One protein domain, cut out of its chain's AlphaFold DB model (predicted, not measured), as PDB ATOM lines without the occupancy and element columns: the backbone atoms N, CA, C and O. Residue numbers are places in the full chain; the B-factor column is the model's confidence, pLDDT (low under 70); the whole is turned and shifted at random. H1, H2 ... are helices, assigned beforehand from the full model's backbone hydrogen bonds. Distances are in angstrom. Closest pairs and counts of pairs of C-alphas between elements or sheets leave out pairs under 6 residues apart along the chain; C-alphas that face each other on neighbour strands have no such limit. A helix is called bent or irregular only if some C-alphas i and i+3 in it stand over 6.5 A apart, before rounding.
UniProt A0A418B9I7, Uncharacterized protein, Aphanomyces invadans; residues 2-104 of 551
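Overview. This is residues 2 to 104 of the 551 residues of an uncharacterized protein of Aphanomyces invadans (UniProt A0A418B9I7). Three long helices, H2, H3 and H7, run nearly side by side in a bent layer with H3 between the other two; H4 and H6 stand at opposite ends of H3, and the short H5 follows H4 near H2. H1 packs on H4 at one end, and its residues 2 to 7 stick out. The printed part has 103 residues with seven named helices, H1 to H7 in order, and no named strand: all helix. It is compact, with a radius of gyration of the C-alphas of 13.3 A and spans of 34 by 29 by 27 A.

Arrangement. H1, residues 2 to 18, touches H4, residues 55 to 62, with residues 11 to 17 alone, at a steep tilt of 53 degrees; the closest C-alphas, of Ala 16 and Val 57, are 5.2 A apart. H2, residues 20 to 36, is close to H1 but not clearly touching it, with C-alphas 16 and 23 at 6.2 A. H2 also touches H4, closest at the C-alphas of Pro 20 and Ala 60, 4.9 A. H2 and H3, residues 40 to 53, form a helical hairpin at a shallow tilt of 25 degrees, opposite ways, closest at the C-alphas of Ser 34 and Ala 40, 4.6 A. H3 and H4 only just touch, only at the corner, with 3 pairs of C-alphas within 8 A, the closest being Cys 51 and Leu 58 at 5.5 A. H5, residues 65 to 68, is close to H2 but not clearly touching it, with the closest C-alphas, of Gln 28 and Phe 68, 6.4 A apart. H6, residues 71 to 80, touches H2 at a steep tilt of 50 degrees, closest at the C-alphas of Ile 35 and Leu 77, 6.8 A. H7, residues 82 to 98, touches H3 at a shallow tilt of 12 degrees, the same way, closest at the C-alphas of Ser 52 and Ile 95, 5.3 A; H2 and H7 are apart. Every O i to N i+4 pair is within hydrogen-bond range in H2, H3, H4 and H6, against 10 of 13 in H1 and 11 of 13 in H7; H5 is too short for such a pair.

Along the chain. H1 begins at C-alpha 2 (99.769, 240.952, 197.746), is 23.5 A long and has a kink of 28 degrees near residue 12; it is only just irregular, with C-alphas 13 and 16 at 6.53 A. H2 is 24.8 A long, H3 19.9 A and H6 14.1 A. H7, 24.8 A, ends at C-alpha 98 (78.658, 248.621, 187.464) and is irregular, with C-alphas 83 and 86 at 8.2 A.

Size, cuts and confidence. The C-alphas farthest apart, of Lys 2 and Ile 71, are 37.4 A apart. The printed part has no cut, and the six links between its helices are tight. The mean pLDDT of the printed part is 71.0, and 35 residues are under 70, among them 2 to 9, 63 to 72 and 80 to 88.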
ATOM      1  N   LYS A   2      99.174 240.320 198.957       44.56
ATOM      2  CA  LYS A   2      99.769 240.952 197.746       44.56
ATOM      3  C   LYS A   2      99.878 240.039 196.506       44.56
ATOM      4  O   LYS A   2      99.673 240.507 195.397       44.56
ATOM      5  N   GLY A   3     100.145 238.742 196.688       54.78
ATOM      6  CA  GLY A   3     100.262 237.797 195.564       54.78
ATOM      7  C   GLY A   3      98.939 237.483 194.852       54.78
ATOM      8  O   GLY A   3      98.938 237.253 193.652       54.78
ATOM      9  N   HIS A   4      97.809 237.508 195.569       58.03
ATOM     10  CA  HIS A   4      96.489 237.252 194.971       58.03
ATOM     11  C   HIS A   4      95.984 238.466 194.182       58.03
ATOM     12  O   HIS A   4      95.368 238.289 193.140       58.03
ATOM     13  N   ALA A   5      96.313 239.684 194.627       59.84
ATOM     14  CA  ALA A   5      96.037 240.905 193.870       59.84
ATOM     15  C   ALA A   5      96.831 240.950 192.551       59.84
ATOM     16  O   ALA A   5      96.253 241.204 191.507       59.84
ATOM     17  N   LEU A   6      98.119 240.586 192.573       65.31
ATOM     18  CA  LEU A   6      98.957 240.493 191.366       65.31
ATOM     19  C   LEU A   6      98.477 239.425 190.372       65.31
ATOM     20  O   LEU A   6      98.513 239.637 189.163       65.31
ATOM     21  N   LEU A   7      98.030 238.269 190.872       66.88
ATOM     22  CA  LEU A   7      97.425 237.229 190.036       66.88
ATOM     23  C   LEU A   7      96.106 237.700 189.417       66.88
ATOM     24  O   LEU A   7      95.875 237.447 188.240       66.88
ATOM     25  N   PHE A   8      95.276 238.402 190.190       69.00
ATOM     26  CA  PHE A   8      94.032 238.992 189.704       69.00
ATOM     27  C   PHE A   8      94.288 240.046 188.621       69.00
ATOM     28  O   PHE A   8      93.667 239.997 187.561       69.00
ATOM     29  N   ASP A   9      95.248 240.944 188.852       69.19
ATOM     30  CA  ASP A   9      95.619 241.977 187.889       69.19
ATOM     31  C   ASP A   9      96.126 241.349 186.589       69.19
ATOM     32  O   ASP A   9      95.651 241.725 185.526       69.19
ATOM     33  N   ASN A  10      96.984 240.324 186.652       74.25
ATOM     34  CA  ASN A  10      97.444 239.592 185.464       74.25
ATOM     35  C   ASN A  10      96.318 238.824 184.753       74.25
ATOM     36  O   ASN A  10      96.302 238.726 183.522       74.25
ATOM     37  N   LEU A  11      95.366 238.268 185.506       76.44
ATOM     38  CA  LEU A  11      94.219 237.574 184.934       76.44
ATOM     39  C   LEU A  11      93.326 238.557 184.167       76.44
ATOM     40  O   LEU A  11      92.933 238.263 183.042       76.44
ATOM     41  N   ASN A  12      93.066 239.740 184.727       76.50
ATOM     42  CA  ASN A  12      92.230 240.762 184.103       76.50
ATOM     43  C   ASN A  12      92.958 241.532 182.981       76.50
ATOM     44  O   ASN A  12      92.374 241.765 181.929       76.50
ATOM     45  N   SER A  13      94.224 241.914 183.159       76.69
ATOM     46  CA  SER A  13      94.955 242.763 182.204       76.69
ATOM     47  C   SER A  13      95.580 241.999 181.035       76.69
ATOM     48  O   SER A  13      95.752 242.575 179.964       76.69
ATOM     49  N   TYR A  14      95.925 240.719 181.221       76.75
ATOM     50  CA  TYR A  14      96.656 239.936 180.224       76.75
ATOM     51  C   TYR A  14      95.864 238.722 179.741       76.75
ATOM     52  O   TYR A  14      95.591 238.604 178.547       76.75
ATOM     53  N   LEU A  15      95.459 237.822 180.643       75.81
ATOM     54  CA  LEU A  15      94.803 236.572 180.236       75.81
ATOM     55  C   LEU A  15      93.405 236.809 179.662       75.81
ATOM     56  O   LEU A  15      93.088 236.273 178.605       75.81
ATOM     57  N   ALA A  16      92.587 237.640 180.306       75.69
ATOM     58  CA  ALA A  16      91.248 237.951 179.819       75.69
ATOM     59  C   ALA A  16      91.267 238.765 178.515       75.69
ATOM     60  O   ALA A  16      90.350 238.640 177.707       75.69
ATOM     61  N   MET A  17      92.316 239.561 178.284       77.19
ATOM     62  CA  MET A  17      92.462 240.360 177.066       77.19
ATOM     63  C   MET A  17      92.978 239.531 175.880       77.19
ATOM     64  O   MET A  17      92.428 239.627 174.786       77.19
ATOM     65  N   ASN A  18      94.001 238.697 176.093       76.69
ATOM     66  CA  ASN A  18      94.672 237.954 175.018       76.69
ATOM     67  C   ASN A  18      94.093 236.550 174.794       76.69
ATOM     68  O   ASN A  18      94.152 236.018 173.686       76.69
ATOM     69  N   HIS A  19      93.531 235.937 175.838       79.00
ATOM     70  CA  HIS A  19      93.064 234.550 175.841       79.00
ATOM     71  C   HIS A  19      91.691 234.387 176.529       79.00
ATOM     72  O   HIS A  19      91.542 233.551 177.428       79.00
ATOM     73  N   PRO A  20      90.654 235.128 176.091       73.19
ATOM     74  CA  PRO A  20      89.340 235.133 176.741       73.19
ATOM     75  C   PRO A  20      88.690 233.742 176.792       73.19
ATOM     76  O   PRO A  20      88.084 233.379 177.798       73.19
ATOM     77  N   PHE A  21      88.879 232.921 175.752       74.94
ATOM     78  CA  PHE A  21      88.331 231.564 175.687       74.94
ATOM     79  C   PHE A  21      88.788 230.696 176.868       74.94
ATOM     80  O   PHE A  21      87.959 230.120 177.569       74.94
ATOM     81  N   HIS A  22      90.090 230.671 177.154       77.56
ATOM     82  CA  HIS A  22      90.641 229.858 178.238       77.56
ATOM     83  C   HIS A  22      90.126 230.302 179.608       77.56
ATOM     84  O   HIS A  22      89.786 229.455 180.432       77.56
ATOM     85  N   VAL A  23      89.991 231.614 179.827       77.62
ATOM     86  CA  VAL A  23      89.427 232.158 181.070       77.62
ATOM     87  C   VAL A  23      87.983 231.688 181.256       77.62
ATOM     88  O   VAL A  23      87.644 231.178 182.323       77.62
ATOM     89  N   THR A  24      87.149 231.765 180.213       74.19
ATOM     90  CA  THR A  24      85.749 231.308 180.292       74.19
ATOM     91  C   THR A  24      85.615 229.805 180.519       74.19
ATOM     92  O   THR A  24      84.814 229.387 181.353       74.19
ATOM     93  N   THR A  25      86.422 228.981 179.843       77.56
ATOM     94  CA  THR A  25      86.391 227.523 180.018       77.56
ATOM     95  C   THR A  25      86.839 227.123 181.419       77.56
ATOM     96  O   THR A  25      86.209 226.273 182.041       77.56
ATOM     97  N   CYS A  26      87.886 227.758 181.953       77.56
ATOM     98  CA  CYS A  26      88.331 227.508 183.320       77.56
ATOM     99  C   CYS A  26      87.252 227.882 184.340       77.56
ATOM    100  O   CYS A  26      86.957 227.073 185.216       77.56
ATOM    101  N   LEU A  27      86.623 229.056 184.194       76.75
ATOM    102  CA  LEU A  27      85.523 229.478 185.066       76.75
ATOM    103  C   LEU A  27      84.345 228.500 184.999       76.75
ATOM    104  O   LEU A  27      83.812 228.102 186.034       76.75
ATOM    105  N   GLN A  28      83.980 228.050 183.800       75.50
ATOM    106  CA  GLN A  28      82.922 227.063 183.612       75.50
ATOM    107  C   GLN A  28      83.229 225.744 184.335       75.50
ATOM    108  O   GLN A  28      82.395 225.258 185.092       75.50
ATOM    109  N   VAL A  29      84.432 225.194 184.148       79.56
ATOM    110  CA  VAL A  29      84.847 223.941 184.797       79.56
ATOM    111  C   VAL A  29      84.851 224.086 186.319       79.56
ATOM    112  O   VAL A  29      84.402 223.180 187.017       79.56
ATOM    113  N   THR A  30      85.300 225.227 186.851       77.88
ATOM    114  CA  THR A  30      85.267 225.471 188.301       77.88
ATOM    115  C   THR A  30      83.846 225.556 188.851       77.88
ATOM    116  O   THR A  30      83.584 225.025 189.927       77.88
ATOM    117  N   VAL A  31      82.915 226.163 188.105       74.81
ATOM    118  CA  VAL A  31      81.501 226.218 188.493       74.81
ATOM    119  C   VAL A  31      80.895 224.817 188.470       74.81
ATOM    120  O   VAL A  31      80.312 224.406 189.468       74.81
ATOM    121  N   ASP A  32      81.095 224.056 187.392       76.00
ATOM    122  CA  ASP A  32      80.583 222.685 187.267       76.00
ATOM    123  C   ASP A  32      81.098 221.780 188.395       76.00
ATOM    124  O   ASP A  32      80.320 221.066 189.026       76.00
ATOM    125  N   HIS A  33      82.391 221.870 188.718       77.94
ATOM    126  CA  HIS A  33      82.983 221.109 189.814       77.94
ATOM    127  C   HIS A  33      82.398 221.511 191.178       77.94
ATOM    128  O   HIS A  33      82.030 220.645 191.967       77.94
ATOM    129  N   SER A  34      82.205 222.813 191.423       73.31
ATOM    130  CA  SER A  34      81.621 223.313 192.679       73.31
ATOM    131  C   SER A  34      80.149 222.924 192.873       73.31
ATOM    132  O   SER A  34      79.709 222.711 194.005       73.31
ATOM    133  N   ILE A  35      79.387 222.788 191.779       72.62
ATOM    134  CA  ILE A  35      78.006 222.286 191.805       72.62
ATOM    135  C   ILE A  35      78.000 220.805 192.199       72.62
ATOM    136  O   ILE A  35      77.160 220.396 192.998       72.62
ATOM    137  N   CYS A  36      78.943 220.006 191.688       74.06
ATOM    138  CA  CYS A  36      79.077 218.595 192.060       74.06
ATOM    139  C   CYS A  36      79.503 218.395 193.525       74.06
ATOM    140  O   CYS A  36      79.082 217.424 194.149       74.06
ATOM    141  N   GLU A  37      80.320 219.297 194.075       73.44
ATOM    142  CA  GLU A  37      80.867 219.196 195.436       73.44
ATOM    143  C   GLU A  37      80.011 219.873 196.525       73.44
ATOM    144  O   GLU A  37      80.386 219.852 197.696       73.44
ATOM    145  N   ASN A  38      78.862 220.474 196.182       67.06
ATOM    146  CA  ASN A  38      78.021 221.282 197.087       67.06
ATOM    147  C   ASN A  38      78.735 222.491 197.742       67.06
ATOM    148  O   ASN A  38      78.210 223.093 198.677       67.06
ATOM    149  N   THR A  39      79.897 222.903 197.228       68.50
ATOM    150  CA  THR A  39      80.645 224.114 197.633       68.50
ATOM    151  C   THR A  39      80.326 225.321 196.738       68.50
ATOM    152  O   THR A  39      81.033 226.336 196.741       68.50
ATOM    153  N   ALA A  40      79.246 225.217 195.957       68.00
ATOM    154  CA  ALA A  40      78.839 226.192 194.953       68.00
ATOM    155  C   ALA A  40      78.672 227.608 195.524       68.00
ATOM    156  O   ALA A  40      79.137 228.553 194.900       68.00
ATOM    157  N   ALA A  41      78.100 227.772 196.722       67.12
ATOM    158  CA  ALA A  41      77.814 229.097 197.281       67.12
ATOM    159  C   ALA A  41      79.079 229.959 197.479       67.12
ATOM    160  O   ALA A  41      79.140 231.080 196.980       67.12
ATOM    161  N   GLU A  42      80.124 229.434 198.134       71.25
ATOM    162  CA  GLU A  42      81.375 230.184 198.350       71.25
ATOM    163  C   GLU A  42      82.145 230.431 197.049       71.25
ATOM    164  O   GLU A  42      82.766 231.480 196.864       71.25
ATOM    165  N   THR A  43      82.128 229.452 196.144       71.88
ATOM    166  CA  THR A  43      82.864 229.528 194.878       71.88
ATOM    167  C   THR A  43      82.222 230.543 193.938       71.88
ATOM    168  O   THR A  43      82.916 231.378 193.359       71.88
ATOM    169  N   VAL A  44      80.892 230.529 193.843       69.81
ATOM    170  CA  VAL A  44      80.105 231.504 193.085       69.81
ATOM    171  C   VAL A  44      80.284 232.901 193.666       69.81
ATOM    172  O   VAL A  44      80.480 233.839 192.900       69.81
ATOM    173  N   ASP A  45      80.314 233.048 194.992       71.75
ATOM    174  CA  ASP A  45      80.518 234.354 195.618       71.75
ATOM    175  C   ASP A  45      81.879 234.970 195.267       71.75
ATOM    176  O   ASP A  45      81.980 236.145 194.909       71.75
ATOM    177  N   ARG A  46      82.935 234.148 195.269       73.19
ATOM    178  CA  ARG A  46      84.275 234.569 194.837       73.19
ATOM    179  C   ARG A  46      84.318 234.908 193.350       73.19
ATOM    180  O   ARG A  46      84.974 235.877 192.981       73.19
ATOM    181  N   ILE A  47      83.628 234.149 192.495       73.69
ATOM    182  CA  ILE A  47      83.542 234.444 191.055       73.69
ATOM    183  C   ILE A  47      82.800 235.764 190.817       73.69
ATOM    184  O   ILE A  47      83.236 236.564 189.993       73.69
ATOM    185  N   LEU A  48      81.723 236.033 191.558       71.50
ATOM    186  CA  LEU A  48      81.006 237.305 191.481       71.50
ATOM    187  C   LEU A  48      81.876 238.477 191.959       71.50
ATOM    188  O   LEU A  48      81.868 239.521 191.312       71.50
ATOM    189  N   ASP A  49      82.683 238.303 193.011       75.06
ATOM    190  CA  ASP A  49      83.667 239.314 193.436       75.06
ATOM    191  C   ASP A  49      84.778 239.531 192.390       75.06
ATOM    192  O   ASP A  49      85.224 240.653 192.145       75.06
ATOM    193  N   LEU A  50      85.200 238.470 191.696       73.50
ATOM    194  CA  LEU A  50      86.129 238.579 190.568       73.50
ATOM    195  C   LEU A  50      85.517 239.392 189.413       73.50
ATOM    196  O   LEU A  50      86.164 240.294 188.875       73.50
ATOM    197  N   CYS A  51      84.269 239.095 189.054       71.62
ATOM    198  CA  CYS A  51      83.532 239.768 187.986       71.62
ATOM    199  C   CYS A  51      83.171 241.220 188.333       71.62
ATOM    200  O   CYS A  51      83.168 242.071 187.446       71.62
ATOM    201  N   SER A  52      82.913 241.535 189.607       72.94
ATOM    202  CA  SER A  52      82.636 242.908 190.047       72.94
ATOM    203  C   SER A  52      83.868 243.809 189.912       72.94
ATOM    204  O   SER A  52      83.738 244.997 189.612       72.94
ATOM    205  N   ARG A  53      85.074 243.246 190.051       75.06
ATOM    206  CA  ARG A  53      86.349 243.981 190.022       75.06
ATOM    207  C   ARG A  53      87.034 243.992 188.649       75.06
ATOM    208  O   ARG A  53      87.871 244.858 188.406       75.06
ATOM    209  N   GLY A  54      86.715 243.046 187.762       76.62
ATOM    210  CA  GLY A  54      87.445 242.808 186.510       76.62
ATOM    211  C   GLY A  54      86.614 242.992 185.238       76.62
ATOM    212  O   GLY A  54      85.955 242.058 184.784       76.62
ATOM    213  N   ALA A  55      86.717 244.159 184.593       75.12
ATOM    214  CA  ALA A  55      85.975 244.464 183.364       75.12
ATOM    215  C   ALA A  55      86.325 243.542 182.172       75.12
ATOM    216  O   ALA A  55      85.443 243.161 181.406       75.12
ATOM    217  N   HIS A  56      87.592 243.148 181.994       76.88
ATOM    218  CA  HIS A  56      87.982 242.287 180.867       76.88
ATOM    219  C   HIS A  56      87.562 240.835 181.082       76.88
ATOM    220  O   HIS A  56      87.161 240.171 180.128       76.88
ATOM    221  N   VAL A  57      87.604 240.362 182.331       74.94
ATOM    222  CA  VAL A  57      87.072 239.044 182.708       74.94
ATOM    223  C   VAL A  57      85.581 238.988 182.405       74.94
ATOM    224  O   VAL A  57      85.122 238.055 181.750       74.94
ATOM    225  N   LEU A  58      84.840 240.025 182.795       76.69
ATOM    226  CA  LEU A  58      83.416 240.107 182.513       76.69
ATOM    227  C   LEU A  58      83.129 240.165 181.005       76.69
ATOM    228  O   LEU A  58      82.231 239.470 180.541       76.69
ATOM    229  N   ARG A  59      83.919 240.913 180.222       75.94
ATOM    230  CA  ARG A  59      83.803 240.930 178.751       75.94
ATOM    231  C   ARG A  59      84.052 239.553 178.130       75.94
ATOM    232  O   ARG A  59      83.357 239.172 177.193       75.94
ATOM    233  N   ALA A  60      85.041 238.812 178.631       72.50
ATOM    234  CA  ALA A  60      85.312 237.457 178.163       72.50
ATOM    235  C   ALA A  60      84.115 236.532 178.442       72.50
ATOM    236  O   ALA A  60      83.696 235.799 177.549       72.50
ATOM    237  N   CYS A  61      83.533 236.619 179.644       72.69
ATOM    238  CA  CYS A  61      82.333 235.873 180.024       72.69
ATOM    239  C   CYS A  61      81.098 236.270 179.201       72.69
ATOM    240  O   CYS A  61      80.330 235.397 178.810       72.69
ATOM    241  N   ASP A  62      80.930 237.558 178.896       73.19
ATOM    242  CA  ASP A  62      79.825 238.083 178.089       73.19
ATOM    243  C   ASP A  62      79.814 237.495 176.668       73.19
ATOM    244  O   ASP A  62      78.794 236.976 176.228       73.19
ATOM    245  N   ALA A  63      80.967 237.418 175.995       68.38
ATOM    246  CA  ALA A  63      81.083 236.811 174.660       68.38
ATOM    247  C   ALA A  63      80.678 235.318 174.604       68.38
ATOM    248  O   ALA A  63      80.520 234.736 173.529       68.38
ATOM    249  N   LYS A  64      80.555 234.672 175.769       69.94
ATOM    250  CA  LYS A  64      80.179 233.265 175.948       69.94
ATOM    251  C   LYS A  64      78.995 233.103 176.904       69.94
ATOM    252  O   LYS A  64      78.796 232.017 177.454       69.94
ATOM    253  N   PHE A  65      78.180 234.148 177.057       66.81
ATOM    254  CA  PHE A  65      77.061 234.198 177.996       66.81
ATOM    255  C   PHE A  65      76.100 233.008 177.840       66.81
ATOM    256  O   PHE A  65      75.792 232.329 178.818       66.81
ATOM    257  N   THR A  66      75.725 232.672 176.604       62.34
ATOM    258  CA  THR A  66      74.837 231.537 176.277       62.34
ATOM    259  C   THR A  66      75.430 230.173 176.638       62.34
ATOM    260  O   THR A  66      74.709 229.268 177.046       62.34
ATOM    261  N   THR A  67      76.753 230.012 176.536       64.25
ATOM    262  CA  THR A  67      77.449 228.770 176.920       64.25
ATOM    263  C   THR A  67      77.713 228.668 178.422       64.25
ATOM    264  O   THR A  67      77.800 227.564 178.968       64.25
ATOM    265  N   PHE A  68      77.837 229.807 179.105       62.75
ATOM    266  CA  PHE A  68      78.067 229.850 180.544       62.75
ATOM    267  C   PHE A  68      76.773 229.588 181.328       62.75
ATOM    268  O   PHE A  68      76.787 228.798 182.274       62.75
ATOM    269  N   LEU A  69      75.649 230.176 180.904       63.78
ATOM    270  CA  LEU A  69      74.354 230.108 181.588       63.78
ATOM    271  C   LEU A  69      73.383 229.160 180.877       63.78
ATOM    272  O   LEU A  69      72.385 229.577 180.301       63.78
ATOM    273  N   THR A  70      73.652 227.858 180.930       67.25
ATOM    274  CA  THR A  70      72.665 226.862 180.497       67.25
ATOM    275  C   THR A  70      71.617 226.637 181.588       67.25
ATOM    276  O   THR A  70      71.931 226.664 182.781       67.25
ATOM    277  N   ILE A  71      70.371 226.361 181.195       63.44
ATOM    278  CA  ILE A  71      69.249 226.075 182.108       63.44
ATOM    279  C   ILE A  71      69.591 225.050 183.194       63.44
ATOM    280  O   ILE A  71      69.473 225.388 184.372       63.44
ATOM    281  N   PRO A  72      70.091 223.838 182.871       65.81
ATOM    282  CA  PRO A  72      70.396 222.841 183.896       65.81
ATOM    283  C   PRO A  72      71.443 223.321 184.908       65.81
ATOM    284  O   PRO A  72      71.362 222.972 186.089       65.81
ATOM    285  N   ARG A  73      72.399 224.158 184.484       70.19
ATOM    286  CA  ARG A  73      73.408 224.738 185.373       70.19
ATOM    287  C   ARG A  73      72.796 225.801 186.283       70.19
ATOM    288  O   ARG A  73      73.054 225.788 187.483       70.19
ATOM    289  N   LEU A  74      71.948 226.673 185.743       69.94
ATOM    290  CA  LEU A  74      71.327 227.769 186.488       69.94
ATOM    291  C   LEU A  74      70.299 227.260 187.509       69.94
ATOM    292  O   LEU A  74      70.325 227.679 188.663       69.94
ATOM    293  N   THR A  75      69.479 226.271 187.143       67.06
ATOM    294  CA  THR A  75      68.573 225.593 188.084       67.06
ATOM    295  C   THR A  75      69.351 224.882 189.197       67.06
ATOM    296  O   THR A  75      68.950 224.925 190.361       67.06
ATOM    297  N   SER A  76      70.489 224.257 188.874       68.50
ATOM    298  CA  SER A  76      71.343 223.591 189.871       68.50
ATOM    299  C   SER A  76      72.036 224.590 190.801       68.50
ATOM    300  O   SER A  76      72.124 224.339 192.003       68.50
ATOM    301  N   LEU A  77      72.459 225.746 190.282       70.12
ATOM    302  CA  LEU A  77      73.018 226.852 191.065       70.12
ATOM    303  C   LEU A  77      71.985 227.470 192.007       70.12
ATOM    304  O   LEU A  77      72.268 227.622 193.190       70.12
ATOM    305  N   ILE A  78      70.771 227.764 191.529       70.06
ATOM    306  CA  ILE A  78      69.699 228.303 192.383       70.06
ATOM    307  C   ILE A  78      69.362 227.312 193.505       70.06
ATOM    308  O   ILE A  78      69.200 227.715 194.656       70.06
ATOM    309  N   ARG A  79      69.312 226.010 193.195       70.44
ATOM    310  CA  ARG A  79      69.026 224.959 194.181       70.44
ATOM    311  C   ARG A  79      70.132 224.815 195.229       70.44
ATOM    312  O   ARG A  79      69.832 224.693 196.412       70.44
ATOM    313  N   THR A  80      71.397 224.838 194.813       68.50
ATOM    314  CA  THR A  80      72.553 224.716 195.724       68.50
ATOM    315  C   THR A  80      72.799 225.990 196.533       68.50
ATOM    316  O   THR A  80      73.232 225.911 197.679       68.50
ATOM    317  N   CYS A  81      72.458 227.158 195.987       64.88
ATOM    318  CA  CYS A  81      72.620 228.455 196.646       64.88
ATOM    319  C   CYS A  81      71.369 228.915 197.418       64.88
ATOM    320  O   CYS A  81      71.351 230.055 197.883       64.88
ATOM    321  N   ALA A  82      70.342 228.062 197.569       59.62
ATOM    322  CA  ALA A  82      68.998 228.391 198.068       59.62
ATOM    323  C   ALA A  82      68.969 229.262 199.344       59.62
ATOM    324  O   ALA A  82      68.161 230.185 199.427       59.62
ATOM    325  N   ALA A  83      69.881 229.033 200.298       57.97
ATOM    326  CA  ALA A  83      69.975 229.787 201.557       57.97
ATOM    327  C   ALA A  83      70.571 231.209 201.421       57.97
ATOM    328  O   ALA A  83      70.375 232.042 202.300       57.97
ATOM    329  N   SER A  84      71.274 231.494 200.320       60.44
ATOM    330  CA  SER A  84      71.992 232.752 200.020       60.44
ATOM    331  C   SER A  84      71.473 233.458 198.754       60.44
ATOM    332  O   SER A  84      72.125 234.335 198.192       60.44
ATOM    333  N   THR A  85      70.300 233.048 198.267       58.66
ATOM    334  CA  THR A  85      69.730 233.467 196.973       58.66
ATOM    335  C   THR A  85      69.510 234.975 196.850       58.66
ATOM    336  O   THR A  85      69.710 235.525 195.768       58.66
ATOM    337  N   LEU A  86      69.161 235.652 197.946       60.19
ATOM    338  CA  LEU A  86      68.986 237.110 197.988       60.19
ATOM    339  C   LEU A  86      70.301 237.868 197.739       60.19
ATOM    340  O   LEU A  86      70.323 238.797 196.931       60.19
ATOM    341  N   ASP A  87      71.403 237.435 198.355       66.38
ATOM    342  CA  ASP A  87      72.721 238.056 198.162       66.38
ATOM    343  C   ASP A  87      73.271 237.779 196.760       66.38
ATOM    344  O   ASP A  87      73.859 238.662 196.135       66.38
ATOM    345  N   PHE A  88      73.033 236.576 196.230       68.81
ATOM    346  CA  PHE A  88      73.422 236.213 194.867       68.81
ATOM    347  C   PHE A  88      72.754 237.120 193.820       68.81
ATOM    348  O   PHE A  88      73.428 237.659 192.942       68.81
ATOM    349  N   GLN A  89      71.438 237.337 193.929       70.00
ATOM    350  CA  GLN A  89      70.698 238.211 193.012       70.00
ATOM    351  C   GLN A  89      71.119 239.675 193.129       70.00
ATOM    352  O   GLN A  89      71.273 240.347 192.107       70.00
ATOM    353  N   ALA A  90      71.329 240.161 194.355       70.44
ATOM    354  CA  ALA A  90      71.786 241.524 194.598       70.44
ATOM    355  C   ALA A  90      73.171 241.767 193.977       70.44
ATOM    356  O   ALA A  90      73.344 242.726 193.227       70.44
ATOM    357  N   LYS A  91      74.125 240.849 194.189       70.81
ATOM    358  CA  LYS A  91      75.474 240.938 193.605       70.81
ATOM    359  C   LYS A  91      75.456 240.858 192.081       70.81
ATOM    360  O   LYS A  91      76.195 241.588 191.424       70.81
ATOM    361  N   LEU A  92      74.605 240.012 191.501       72.88
ATOM    362  CA  LEU A  92      74.479 239.913 190.047       72.88
ATOM    363  C   LEU A  92      73.877 241.192 189.445       72.88
ATOM    364  O   LEU A  92      74.372 241.683 188.430       72.88
ATOM    365  N   LEU A  93      72.876 241.781 190.103       73.56
ATOM    366  CA  LEU A  93      72.327 243.080 189.716       73.56
ATOM    367  C   LEU A  93      73.371 244.199 189.845       73.56
ATOM    368  O   LEU A  93      73.439 245.072 188.982       73.56
ATOM    369  N   ASP A  94      74.212 244.164 190.877       76.50
ATOM    370  CA  ASP A  94      75.295 245.130 191.051       76.50
ATOM    371  C   ASP A  94      76.354 245.003 189.948       76.50
ATOM    372  O   ASP A  94      76.779 246.017 189.399       76.50
ATOM    373  N   ILE A  95      76.717 243.790 189.520       73.19
ATOM    374  CA  ILE A  95      77.615 243.591 188.368       73.19
ATOM    375  C   ILE A  95      77.007 244.187 187.090       73.19
ATOM    376  O   ILE A  95      77.703 244.907 186.367       73.19
ATOM    377  N   LEU A  96      75.716 243.943 186.832       74.56
ATOM    378  CA  LEU A  96      75.006 244.537 185.691       74.56
ATOM    379  C   LEU A  96      75.002 246.072 185.765       74.56
ATOM    380  O   LEU A  96      75.215 246.740 184.754       74.56
ATOM    381  N   ARG A  97      74.821 246.635 186.966       76.50
ATOM    382  CA  ARG A  97      74.859 248.085 187.215       76.50
ATOM    383  C   ARG A  97      76.242 248.687 186.981       76.50
ATOM    384  O   ARG A  97      76.336 249.726 186.334       76.50
ATOM    385  N   PHE A  98      77.299 248.071 187.508       73.44
ATOM    386  CA  PHE A  98      78.658 248.621 187.464       73.44
ATOM    387  C   PHE A  98      79.327 248.472 186.095       73.44
ATOM    388  O   PHE A  98      80.127 249.327 185.719       73.44
ATOM    389  N   HIS A  99      78.985 247.429 185.335       73.75
ATOM    390  CA  HIS A  99      79.649 247.107 184.067       73.75
ATOM    391  C   HIS A  99      78.715 247.119 182.853       73.75
ATOM    392  O   HIS A  99      79.019 246.516 181.822       73.75
ATOM    393  N   SER A 100      77.601 247.849 182.935       71.88
ATOM    394  CA  SER A 100      76.601 247.988 181.863       71.88
ATOM    395  C   SER A 100      77.202 248.362 180.495       71.88
ATOM    396  O   SER A 100      76.722 247.912 179.456       71.88
ATOM    397  N   SER A 101      78.298 249.127 180.471       71.38
ATOM    398  CA  SER A 101      79.000 249.535 179.245       71.38
ATOM    399  C   SER A 101      79.811 248.415 178.578       71.38
ATOM    400  O   SER A 101      80.035 248.428 177.361       71.38
ATOM    401  N   VAL A 102      80.236 247.420 179.355       75.88
ATOM    402  CA  VAL A 102      81.137 246.345 178.923       75.88
ATOM    403  C   VAL A 102      80.371 245.172 178.304       75.88
ATOM    404  O   VAL A 102      80.910 244.520 177.414       75.88
ATOM    405  N   LEU A 103      79.118 244.963 178.724       76.25
ATOM    406  CA  LEU A 103      78.255 243.832 178.360       76.25
ATOM    407  C   LEU A 103      77.578 244.018 176.991       76.25
ATOM    408  O   LEU A 103      76.633 244.796 176.855       76.25
ATOM    409  N   SER A 104      78.079 243.340 175.963       75.44
ATOM    410  CA  SER A 104      77.575 243.357 174.582       75.44
ATOM    411  C   SER A 104      76.470 242.336 174.311       75.44
ATOM    412  O   SER A 104      75.463 242.699 173.711       75.44
TER     413      SER A 104